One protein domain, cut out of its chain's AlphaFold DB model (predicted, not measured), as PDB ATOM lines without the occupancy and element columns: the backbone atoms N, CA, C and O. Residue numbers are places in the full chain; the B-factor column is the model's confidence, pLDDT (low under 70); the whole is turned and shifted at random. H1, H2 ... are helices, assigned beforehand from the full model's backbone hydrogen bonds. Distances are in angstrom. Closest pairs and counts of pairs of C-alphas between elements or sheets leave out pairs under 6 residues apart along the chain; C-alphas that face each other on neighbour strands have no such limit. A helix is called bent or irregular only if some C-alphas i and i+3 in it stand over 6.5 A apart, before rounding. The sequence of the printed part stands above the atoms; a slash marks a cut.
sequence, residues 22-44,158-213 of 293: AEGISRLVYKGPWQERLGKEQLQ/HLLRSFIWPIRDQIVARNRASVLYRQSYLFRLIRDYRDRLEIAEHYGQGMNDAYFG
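What this domain is: This is residues 22 to 44 and 158 to 213 of the 293 residues of an uncharacterized protein of Verrucomicrobia bacterium (UniProt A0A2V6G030). One long helix, H5, makes the long axis of an elongated, loosely built model; H3 runs back beside it the opposite way, with little contact, and short H4 turns the corner between the two. H1 sits across the first end of H5, and residues 37 to 44 of H2 stick out from the body, as do residues 207 to 212 of H5. The printed part has 79 residues with five named helices, H1 to H5 in chain order, and no named strand; the class is all helix. The whole is loose, with a radius of gyration of the C-alphas of 14.5 A and spans of 46 by 28 by 20 A.

Where its parts are: H1 is residues 22 to 29, beginning at C-alpha 22 at (32.506, -13.307, -59.976). H2 is residues 34 to 44, 15.0 A long; it is neither bent nor irregular, but only just: C-alphas 36 and 39 are 6.1 A apart. H3, residues 160 to 177, is 25.1 A long and begins at C-alpha 160 at (43.144, -16.930, -92.634); it is only just irregular, with C-alphas 163 and 166 6.55 A apart. H4 is residues 179 to 183. H5, residues 185 to 212, is 40.1 A long and ends at C-alpha 212 at (31.432, -31.264, -99.913).

How they stand to each other: The hub is H5, which touches H1, H3 and H4. H1 touches residues 185 to 189 of H5, the closest C-alphas being those of Glu 23 and Leu 186 at 4.9 A; they run the same way at a steep tilt of 69.6 degrees, only just short of about perpendicular. H3 and H5 only just touch, with 3 pairs of C-alphas within 8 A; the closest are those of Ile 171 and Asp 195, 6.9 A apart. Their shallow tilt is 30 degrees, opposite ways. H4 and H5 touch only at the corner, the C-alphas of Tyr 181 and Arg 188 coming closest at 5.3 A. H2 is close but not clearly touching to H3, where the closest C-alphas, those of Gln 35 and Arg 168, are 7.1 A apart. H1 and H2 are apart. Every O i to N i+4 pair is within hydrogen-bond range in H1, H4 and H5; in H2 it is 5 of 7 and in H3 12 of 14.

The domain as a whole: The C-alphas farthest apart, those of Gly 24 and Phe 212, are 46.6 A apart. Residues 45 to 157 are not printed, and C-alphas 44 and 158 are 20.5 A apart across the cut. The links H1 to H2, H3 to H4 and H4 to H5 are tight. Mean pLDDT of the printed part is 87.3; residues 39 to 40, 42 to 44 and 158 to 162 are under 70.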
ATOM      1  N   ALA A  22      32.159 -12.783 -58.659       97.69
ATOM      2  CA  ALA A  22      32.506 -13.307 -59.976       97.69
ATOM      3  C   ALA A  22      33.038 -12.211 -60.912       97.69
ATOM      4  O   ALA A  22      34.030 -12.428 -61.606       97.69
ATOM      5  N   GLU A  23      32.436 -11.022 -60.912       98.06
ATOM      6  CA  GLU A  23      32.925  -9.848 -61.642       98.06
ATOM      7  C   GLU A  23      34.309  -9.405 -61.138       98.06
ATOM      8  O   GLU A  23      35.195  -9.133 -61.949       98.06
ATOM      9  N   GLY A  24      34.527  -9.389 -59.819       97.94
ATOM     10  CA  GLY A  24      35.821  -9.087 -59.205       97.94
ATOM     11  C   GLY A  24      36.914 -10.070 -59.633       97.94
ATOM     12  O   GLY A  24      37.961  -9.651 -60.126       97.94
ATOM     13  N   ILE A  25      36.646 -11.374 -59.544       97.62
ATOM     14  CA  ILE A  25      37.560 -12.422 -60.027       97.62
ATOM     15  C   ILE A  25      37.803 -12.264 -61.533       97.62
ATOM     16  O   ILE A  25      38.946 -12.320 -61.988       97.62
ATOM     17  N   SER A  26      36.749 -11.999 -62.311       97.44
ATOM     18  CA  SER A  26      36.842 -11.810 -63.763       97.44
ATOM     19  C   SER A  26      37.788 -10.665 -64.136       97.44
ATOM     20  O   SER A  26      38.542 -10.786 -65.099       97.44
ATOM     21  N   ARG A  27      37.810  -9.574 -63.358       96.19
ATOM     22  CA  ARG A  27      38.742  -8.447 -63.552       96.19
ATOM     23  C   ARG A  27      40.199  -8.829 -63.342       96.19
ATOM     24  O   ARG A  27      41.053  -8.314 -64.055       96.19
ATOM     25  N   LEU A  28      40.471  -9.730 -62.400       96.00
ATOM     26  CA  LEU A  28      41.826 -10.200 -62.111       96.00
ATOM     27  C   LEU A  28      42.347 -11.154 -63.194       96.00
ATOM     28  O   LEU A  28      43.532 -11.128 -63.520       96.00
ATOM     29  N   VAL A  29      41.475 -11.992 -63.768       93.88
ATOM     30  CA  VAL A  29      41.893 -13.032 -64.729       93.88
ATOM     31  C   VAL A  29      41.830 -12.591 -66.194       93.88
ATOM     32  O   VAL A  29      42.535 -13.149 -67.038       93.88
ATOM     33  N   TYR A  30      40.993 -11.611 -66.539       92.31
ATOM     34  CA  TYR A  30      40.788 -11.206 -67.927       92.31
ATOM     35  C   TYR A  30      41.962 -10.382 -68.465       92.31
ATOM     36  O   TYR A  30      42.118  -9.199 -68.165       92.31
ATOM     37  N   LYS A  31      42.753 -10.991 -69.349       88.62
ATOM     38  CA  LYS A  31      43.934 -10.363 -69.973       88.62
ATOM     39  C   LYS A  31      43.634  -9.559 -71.243       88.62
ATOM     40  O   LYS A  31      44.556  -9.067 -71.886       88.62
ATOM     41  N   GLY A  32      42.367  -9.447 -71.631       87.25
ATOM     42  CA  GLY A  32      41.947  -8.778 -72.859       87.25
ATOM     43  C   GLY A  32      41.431  -9.730 -73.945       87.25
ATOM     44  O   GLY A  32      41.665 -10.948 -73.876       87.25
ATOM     45  N   PRO A  33      40.756  -9.165 -74.963       86.00
ATOM     46  CA  PRO A  33      40.097  -9.915 -76.023       86.00
ATOM     47  C   PRO A  33      41.096 -10.770 -76.792       86.00
ATOM     48  O   PRO A  33      42.133 -10.298 -77.268       86.00
ATOM     49  N   TRP A  34      40.788 -12.058 -76.908       83.56
ATOM     50  CA  TRP A  34      41.705 -13.042 -77.480       83.56
ATOM     51  C   TRP A  34      42.076 -12.723 -78.937       83.56
ATOM     52  O   TRP A  34      43.216 -12.934 -79.326       83.56
ATOM     53  N   GLN A  35      41.170 -12.132 -79.716       79.00
ATOM     54  CA  GLN A  35      41.373 -11.748 -81.115       79.00
ATOM     55  C   GLN A  35      42.339 -10.568 -81.304       79.00
ATOM     56  O   GLN A  35      42.922 -10.406 -82.376       79.00
ATOM     57  N   GLU A  36      42.510  -9.721 -80.288       78.62
ATOM     58  CA  GLU A  36      43.522  -8.655 -80.303       78.62
ATOM     59  C   GLU A  36      44.878  -9.176 -79.827       78.62
ATOM     60  O   GLU A  36      45.924  -8.706 -80.281       78.62
ATOM     61  N   ARG A  37      44.858 -10.177 -78.940       80.88
ATOM     62  CA  ARG A  37      46.060 -10.858 -78.466       80.88
ATOM     63  C   ARG A  37      46.648 -11.790 -79.518       80.88
ATOM     64  O   ARG A  37      47.852 -11.742 -79.716       80.88
ATOM     65  N   LEU A  38      45.815 -12.516 -80.267       73.00
ATOM     66  CA  LEU A  38      46.237 -13.510 -81.259       73.00
ATOM     67  C   LEU A  38      47.249 -12.940 -82.257       73.00
ATOM     68  O   LEU A  38      48.293 -13.534 -82.484       73.00
ATOM     69  N   GLY A  39      46.974 -11.757 -82.816       67.81
ATOM     70  CA  GLY A  39      47.892 -11.120 -83.761       67.81
ATOM     71  C   GLY A  39      49.230 -10.744 -83.121       67.81
ATOM     72  O   GLY A  39      50.270 -10.924 -83.740       67.81
ATOM     73  N   LYS A  40      49.222 -10.256 -81.875       68.88
ATOM     74  CA  LYS A  40      50.453  -9.915 -81.146       68.88
ATOM     75  C   LYS A  40      51.246 -11.167 -80.785       68.88
ATOM     76  O   LYS A  40      52.436 -11.207 -81.065       68.88
ATOM     77  N   GLU A  41      50.574 -12.183 -80.250       70.06
ATOM     78  CA  GLU A  41      51.147 -13.479 -79.873       70.06
ATOM     79  C   GLU A  41      51.761 -14.182 -81.102       70.06
ATOM     80  O   GLU A  41      52.909 -14.609 -81.054       70.06
ATOM     81  N   GLN A  42      51.067 -14.198 -82.249       65.81
ATOM     82  CA  GLN A  42      51.570 -14.803 -83.492       65.81
ATOM     83  C   GLN A  42      52.690 -14.006 -84.182       65.81
ATOM     84  O   GLN A  42      53.488 -14.592 -84.915       65.81
ATOM     85  N   LEU A  43      52.738 -12.676 -84.017       63.66
ATOM     86  CA  LEU A  43      53.765 -11.822 -84.633       63.66
ATOM     87  C   LEU A  43      55.031 -11.699 -83.779       63.66
ATOM     88  O   LEU A  43      56.117 -11.592 -84.346       63.66
ATOM     89  N   GLN A  44      54.916 -11.717 -82.446       57.75
ATOM     90  CA  GLN A  44      56.080 -11.757 -81.549       57.75
ATOM     91  C   GLN A  44      56.903 -13.029 -81.765       57.75
ATOM     92  O   GLN A  44      58.129 -12.976 -81.738       57.75
ATOM     93  N   HIS A 158      43.117 -21.111 -96.218       60.97
ATOM     94  CA  HIS A 158      44.522 -20.804 -95.929       60.97
ATOM     95  C   HIS A 158      44.825 -19.302 -95.921       60.97
ATOM     96  O   HIS A 158      45.730 -18.855 -95.214       60.97
ATOM     97  N   LEU A 159      44.017 -18.497 -96.615       59.38
ATOM     98  CA  LEU A 159      43.956 -17.065 -96.387       59.38
ATOM     99  C   LEU A 159      43.158 -16.801 -95.109       59.38
ATOM    100  O   LEU A 159      42.112 -16.149 -95.138       59.38
ATOM    101  N   LEU A 160      43.683 -17.251 -93.961       61.88
ATOM    102  CA  LEU A 160      43.144 -16.930 -92.634       61.88
ATOM    103  C   LEU A 160      42.817 -15.439 -92.547       61.88
ATOM    104  O   LEU A 160      41.857 -15.047 -91.898       61.88
ATOM    105  N   ARG A 161      43.560 -14.599 -93.278       64.50
ATOM    106  CA  ARG A 161      43.255 -13.184 -93.400       64.50
ATOM    107  C   ARG A 161      41.889 -12.878 -94.044       64.50
ATOM    108  O   ARG A 161      41.090 -12.166 -93.452       64.50
ATOM    109  N   SER A 162      41.600 -13.381 -95.241       65.69
ATOM    110  CA  SER A 162      40.327 -13.084 -95.916       65.69
ATOM    111  C   SER A 162      39.133 -13.791 -95.279       65.69
ATOM    112  O   SER A 162      38.014 -13.317 -95.428       65.69
ATOM    113  N   PHE A 163      39.362 -14.896 -94.565       72.94
ATOM    114  CA  PHE A 163      38.305 -15.621 -93.862       72.94
ATOM    115  C   PHE A 163      38.030 -15.067 -92.451       72.94
ATOM    116  O   PHE A 163      36.901 -14.708 -92.134       72.94
ATOM    117  N   ILE A 164      39.057 -14.944 -91.602       76.81
ATOM    118  CA  ILE A 164      38.887 -14.578 -90.184       76.81
ATOM    119  C   ILE A 164      38.622 -13.086 -89.999       76.81
ATOM    120  O   ILE A 164      37.897 -12.724 -89.077       76.81
ATOM    121  N   TRP A 165      39.196 -12.197 -90.819       80.75
ATOM    122  CA  TRP A 165      39.099 -10.754 -90.544       80.75
ATOM    123  C   TRP A 165      37.689 -10.189 -90.672       80.75
ATOM    124  O   TRP A 165      37.305  -9.464 -89.762       80.75
ATOM    125  N   PRO A 166      36.881 -10.546 -91.686       85.81
ATOM    126  CA  PRO A 166      35.488 -10.111 -91.728       85.81
ATOM    127  C   PRO A 166      34.704 -10.530 -90.476       85.81
ATOM    128  O   PRO A 166      34.013  -9.707 -89.878       85.81
ATOM    129  N   ILE A 167      34.876 -11.779 -90.029       85.56
ATOM    130  CA  ILE A 167      34.217 -12.309 -88.826       85.56
ATOM    131  C   ILE A 167      34.720 -11.568 -87.579       85.56
ATOM    132  O   ILE A 167      33.938 -11.101 -86.752       85.56
ATOM    133  N   ARG A 168      36.039 -11.384 -87.463       85.06
ATOM    134  CA  ARG A 168      36.674 -10.624 -86.381       85.06
ATOM    135  C   ARG A 168      36.154  -9.193 -86.319       85.06
ATOM    136  O   ARG A 168      35.874  -8.709 -85.227       85.06
ATOM    137  N   ASP A 169      36.059  -8.503 -87.445       88.31
ATOM    138  CA  ASP A 169      35.659  -7.098 -87.482       88.31
ATOM    139  C   ASP A 169      34.191  -6.943 -87.062       88.31
ATOM    140  O   ASP A 169      33.870  -6.036 -86.292       88.31
ATOM    141  N   GLN A 170      33.328  -7.893 -87.443       90.56
ATOM    142  CA  GLN A 170      31.956  -7.983 -86.935       90.56
ATOM    143  C   GLN A 170      31.914  -8.230 -85.419       90.56
ATOM    144  O   GLN A 170      31.205  -7.518 -84.702       90.56
ATOM    145  N   ILE A 171      32.709  -9.179 -84.909       90.62
ATOM    146  CA  ILE A 171      32.836  -9.456 -83.468       90.62
ATOM    147  C   ILE A 171      33.266  -8.193 -82.713       90.62
ATOM    148  O   ILE A 171      32.652  -7.815 -81.715       90.62
ATOM    149  N   VAL A 172      34.309  -7.513 -83.194       90.31
ATOM    150  CA  VAL A 172      34.853  -6.306 -82.560       90.31
ATOM    151  C   VAL A 172      33.821  -5.181 -82.563       90.31
ATOM    152  O   VAL A 172      33.620  -4.548 -81.524       90.31
ATOM    153  N   ALA A 173      33.138  -4.941 -83.685       93.38
ATOM    154  CA  ALA A 173      32.093  -3.925 -83.778       93.38
ATOM    155  C   ALA A 173      30.942  -4.206 -82.797       93.38
ATOM    156  O   ALA A 173      30.562  -3.329 -82.015       93.38
ATOM    157  N   ARG A 174      30.451  -5.451 -82.762       94.31
ATOM    158  CA  ARG A 174      29.405  -5.906 -81.834       94.31
ATOM    159  C   ARG A 174      29.812  -5.719 -80.374       94.31
ATOM    160  O   ARG A 174      29.052  -5.166 -79.578       94.31
ATOM    161  N   ASN A 175      31.015  -6.159 -80.016       93.56
ATOM    162  CA  ASN A 175      31.503  -6.084 -78.642       93.56
ATOM    163  C   ASN A 175      31.697  -4.626 -78.204       93.56
ATOM    164  O   ASN A 175      31.340  -4.270 -77.082       93.56
ATOM    165  N   ARG A 176      32.169  -3.746 -79.098       91.38
ATOM    166  CA  ARG A 176      32.280  -2.305 -78.822       91.38
ATOM    167  C   ARG A 176      30.924  -1.631 -78.633       91.38
ATOM    168  O   ARG A 176      30.820  -0.754 -77.777       91.38
ATOM    169  N   ALA A 177      29.892  -2.043 -79.370       96.12
ATOM    170  CA  ALA A 177      28.539  -1.498 -79.243       96.12
ATOM    171  C   ALA A 177      27.827  -1.932 -77.942       96.12
ATOM    172  O   ALA A 177      27.011  -1.178 -77.407       96.12
ATOM    173  N   SER A 178      28.180  -3.088 -77.369       96.56
ATOM    174  CA  SER A 178      27.543  -3.634 -76.162       96.56
ATOM    175  C   SER A 178      27.938  -2.906 -74.869       96.56
ATOM    176  O   SER A 178      29.099  -2.914 -74.460       96.56
ATOM    177  N   VAL A 179      26.952  -2.336 -74.164       96.50
ATOM    178  CA  VAL A 179      27.141  -1.719 -72.833       96.50
ATOM    179  C   VAL A 179      27.668  -2.742 -71.823       96.50
ATOM    180  O   VAL A 179      28.630  -2.457 -71.111       96.50
ATOM    181  N   LEU A 180      27.096  -3.951 -71.813       95.69
ATOM    182  CA  LEU A 180      27.505  -5.031 -70.911       95.69
ATOM    183  C   LEU A 180      28.961  -5.434 -71.144       95.69
ATOM    184  O   LEU A 180      29.710  -5.595 -70.187       95.69
ATOM    185  N   TYR A 181      29.393  -5.524 -72.406       95.12
ATOM    186  CA  TYR A 181      30.791  -5.817 -72.724       95.12
ATOM    187  C   TYR A 181      31.724  -4.689 -72.285       95.12
ATOM    188  O   TYR A 181      32.824  -4.945 -71.799       95.12
ATOM    189  N   ARG A 182      31.296  -3.426 -72.397       93.88
ATOM    190  CA  ARG A 182      32.105  -2.295 -71.925       93.88
ATOM    191  C   ARG A 182      32.235  -2.272 -70.400       93.88
ATOM    192  O   ARG A 182      33.323  -1.960 -69.922       93.88
ATOM    193  N   GLN A 183      31.191  -2.633 -69.656       95.62
ATOM    194  CA  GLN A 183      31.125  -2.419 -68.203       95.62
ATOM    195  C   GLN A 183      31.424  -3.658 -67.339       95.62
ATOM    196  O   GLN A 183      31.941  -3.491 -66.235       95.62
ATOM    197  N   SER A 184      31.154  -4.875 -67.822       96.56
ATOM    198  CA  SER A 184      31.313  -6.122 -67.056       96.56
ATOM    199  C   SER A 184      32.380  -7.038 -67.649       96.56
ATOM    200  O   SER A 184      32.290  -7.485 -68.792       96.56
ATOM    201  N   TYR A 185      33.377  -7.371 -66.837       96.38
ATOM    202  CA  TYR A 185      34.419  -8.341 -67.159       96.38
ATOM    203  C   TYR A 185      33.901  -9.779 -67.150       96.38
ATOM    204  O   TYR A 185      34.333 -10.582 -67.978       96.38
ATOM    205  N   LEU A 186      32.944 -10.097 -66.273       96.31
ATOM    206  CA  LEU A 186      32.260 -11.388 -66.287       96.31
ATOM    207  C   LEU A 186      31.545 -11.598 -67.627       96.31
ATOM    208  O   LEU A 186      31.696 -12.641 -68.265       96.31
ATOM    209  N   PHE A 187      30.835 -10.575 -68.109       96.50
ATOM    210  CA  PHE A 187      30.198 -10.630 -69.420       96.50
ATOM    211  C   PHE A 187      31.219 -10.745 -70.560       96.50
ATOM    212  O   PHE A 187      30.972 -11.489 -71.509       96.50
ATOM    213  N   ARG A 188      32.379 -10.072 -70.476       95.69
ATOM    214  CA  ARG A 188      33.457 -10.229 -71.473       95.69
ATOM    215  C   ARG A 188      33.930 -11.671 -71.582       95.69
ATOM    216  O   ARG A 188      34.079 -12.149 -72.697       95.69
ATOM    217  N   LEU A 189      34.123 -12.378 -70.467       94.06
ATOM    218  CA  LEU A 189      34.533 -13.788 -70.494       94.06
ATOM    219  C   LEU A 189      33.499 -14.671 -71.206       94.06
ATOM    220  O   LEU A 189      33.860 -15.473 -72.066       94.06
ATOM    221  N   ILE A 190      32.214 -14.480 -70.892       93.94
ATOM    222  CA  ILE A 190      31.115 -15.217 -71.533       93.94
ATOM    223  C   ILE A 190      31.052 -14.895 -73.033       93.94
ATOM    224  O   ILE A 190      30.911 -15.798 -73.862       93.94
ATOM    225  N   ARG A 191      31.156 -13.612 -73.397       94.88
ATOM    226  CA  ARG A 191      31.109 -13.160 -74.791       94.88
ATOM    227  C   ARG A 191      32.311 -13.666 -75.584       94.88
ATOM    228  O   ARG A 191      32.106 -14.216 -76.657       94.88
ATOM    229  N   ASP A 192      33.519 -13.568 -75.038       92.56
ATOM    230  CA  ASP A 192      34.745 -14.048 -75.678       92.56
ATOM    231  C   ASP A 192      34.694 -15.565 -75.921       92.56
ATOM    232  O   ASP A 192      35.144 -16.029 -76.968       92.56
ATOM    233  N   TYR A 193      34.118 -16.347 -74.997       92.31
ATOM    234  CA  TYR A 193      33.882 -17.779 -75.208       92.31
ATOM    235  C   TYR A 193      32.920 -18.030 -76.378       92.31
ATOM    236  O   TYR A 193      33.225 -18.823 -77.266       92.31
ATOM    237  N   ARG A 194      31.793 -17.307 -76.429       94.06
ATOM    238  CA  ARG A 194      30.834 -17.412 -77.540       94.06
ATOM    239  C   ARG A 194      31.433 -16.982 -78.876       94.06
ATOM    240  O   ARG A 194      31.184 -17.639 -79.874       94.06
ATOM    241  N   ASP A 195      32.251 -15.933 -78.892       92.31
ATOM    242  CA  ASP A 195      32.936 -15.463 -80.102       92.31
ATOM    243  C   ASP A 195      33.890 -16.531 -80.664       92.31
ATOM    244  O   ASP A 195      34.027 -16.667 -81.878       92.31
ATOM    245  N   ARG A 196      34.535 -17.322 -79.793       89.31
ATOM    246  CA  ARG A 196      35.368 -18.456 -80.222       89.31
ATOM    247  C   ARG A 196      34.539 -19.585 -80.818       89.31
ATOM    248  O   ARG A 196      34.959 -20.144 -81.826       89.31
ATOM    249  N   LEU A 197      33.398 -19.911 -80.209       91.38
ATOM    250  CA  LEU A 197      32.478 -20.914 -80.754       91.38
ATOM    251  C   LEU A 197      31.947 -20.482 -82.122       91.38
ATOM    252  O   LEU A 197      32.012 -21.261 -83.061       91.38
ATOM    253  N   GLU A 198      31.534 -19.222 -82.255       89.69
ATOM    254  CA  GLU A 198      31.066 -18.642 -83.517       89.69
ATOM    255  C   GLU A 198      32.127 -18.791 -84.618       89.69
ATOM    256  O   GLU A 198      31.830 -19.284 -85.701       89.69
ATOM    257  N   ILE A 199      33.391 -18.453 -84.346       87.38
ATOM    258  CA  ILE A 199      34.473 -18.636 -85.328       87.38
ATOM    259  C   ILE A 199      34.738 -20.109 -85.628       87.38
ATOM    260  O   ILE A 199      34.980 -20.449 -86.785       87.38
ATOM    261  N   ALA A 200      34.721 -20.974 -84.615       88.44
ATOM    262  CA  ALA A 200      34.934 -22.403 -84.803       88.44
ATOM    263  C   ALA A 200      33.840 -23.019 -85.687       88.44
ATOM    264  O   ALA A 200      34.156 -23.806 -86.577       88.44
ATOM    265  N   GLU A 201      32.584 -22.615 -85.499       90.94
ATOM    266  CA  GLU A 201      31.457 -23.023 -86.338       90.94
ATOM    267  C   GLU A 201      31.625 -22.535 -87.776       90.94
ATOM    268  O   GLU A 201      31.555 -23.346 -88.697       90.94
ATOM    269  N   HIS A 202      31.934 -21.250 -87.983       88.50
ATOM    270  CA  HIS A 202      32.177 -20.716 -89.325       88.50
ATOM    271  C   HIS A 202      33.339 -21.441 -90.010       88.50
ATOM    272  O   HIS A 202      33.255 -21.766 -91.193       88.50
ATOM    273  N   TYR A 203      34.435 -21.692 -89.288       87.69
ATOM    274  CA  TYR A 203      35.590 -22.406 -89.830       87.69
ATOM    275  C   TYR A 203      35.233 -23.856 -90.171       87.69
ATOM    276  O   TYR A 203      35.564 -24.324 -91.256       87.69
ATOM    277  N   GLY A 204      34.520 -24.552 -89.283       90.12
ATOM    278  CA  GLY A 204      34.061 -25.921 -89.505       90.12
ATOM    279  C   GLY A 204      33.130 -26.036 -90.712       90.12
ATOM    280  O   GLY A 204      33.335 -26.903 -91.559       90.12
ATOM    281  N   GLN A 205      32.166 -25.123 -90.840       91.00
ATOM    282  CA  GLN A 205      31.280 -25.044 -92.004       91.00
ATOM    283  C   GLN A 205      32.060 -24.725 -93.278       91.00
ATOM    284  O   GLN A 205      31.918 -25.431 -94.269       91.00
ATOM    285  N   GLY A 206      32.951 -23.731 -93.240       89.69
ATOM    286  CA  GLY A 206      33.792 -23.387 -94.382       89.69
ATOM    287  C   GLY A 206      34.651 -24.563 -94.850       89.69
ATOM    288  O   GLY A 206      34.805 -24.768 -96.053       89.69
ATOM    289  N   MET A 207      35.201 -25.346 -93.917       91.00
ATOM    290  CA  MET A 207      35.949 -26.566 -94.231       91.00
ATOM    291  C   MET A 207      35.034 -27.603 -94.882       91.00
ATOM    292  O   MET A 207      35.373 -28.132 -95.934       91.00
ATOM    293  N   ASN A 208      33.865 -27.865 -94.296       93.75
ATOM    294  CA  ASN A 208      32.900 -28.810 -94.851       93.75
ATOM    295  C   ASN A 208      32.486 -28.421 -96.279       93.75
ATOM    296  O   ASN A 208      32.555 -29.239 -97.193       93.75
ATOM    297  N   ASP A 209      32.151 -27.154 -96.497       93.25
ATOM    298  CA  ASP A 209      31.762 -26.620 -97.800       93.25
ATOM    299  C   ASP A 209      32.889 -26.714 -98.832       93.25
ATOM    300  O   ASP A 209      32.640 -27.018-100.000       93.25
ATOM    301  N   ALA A 210      34.138 -26.490 -98.418       92.81
ATOM    302  CA  ALA A 210      35.293 -26.584 -99.307       92.81
ATOM    303  C   ALA A 210      35.533 -28.007 -99.841       92.81
ATOM    304  O   ALA A 210      36.150 -28.165-100.894       92.81
ATOM    305  N   TYR A 211      35.029 -29.034 -99.150       94.44
ATOM    306  CA  TYR A 211      35.171 -30.437 -99.548       94.44
ATOM    307  C   TYR A 211      33.891 -31.055-100.117       94.44
ATOM    308  O   TYR A 211      33.974 -31.904-101.005       94.44
ATOM    309  N   PHE A 212      32.723 -30.621 -99.642       95.94
ATOM    310  CA  PHE A 212      31.432 -31.264 -99.913       95.94
ATOM    311  C   PHE A 212      30.349 -30.302-100.425       95.94
ATOM    312  O   PHE A 212      29.217 -30.723-100.650       95.94
ATOM    313  N   GLY A 213      30.667 -29.016-100.591       94.81
ATOM    314  CA  GLY A 213      29.728 -27.998-101.053       94.81
ATOM    315  C   GLY A 213      29.531 -27.971-102.572       94.81
ATOM    316  O   GLY A 213      29.810 -28.919-103.305       94.81
TER     317      GLY A 213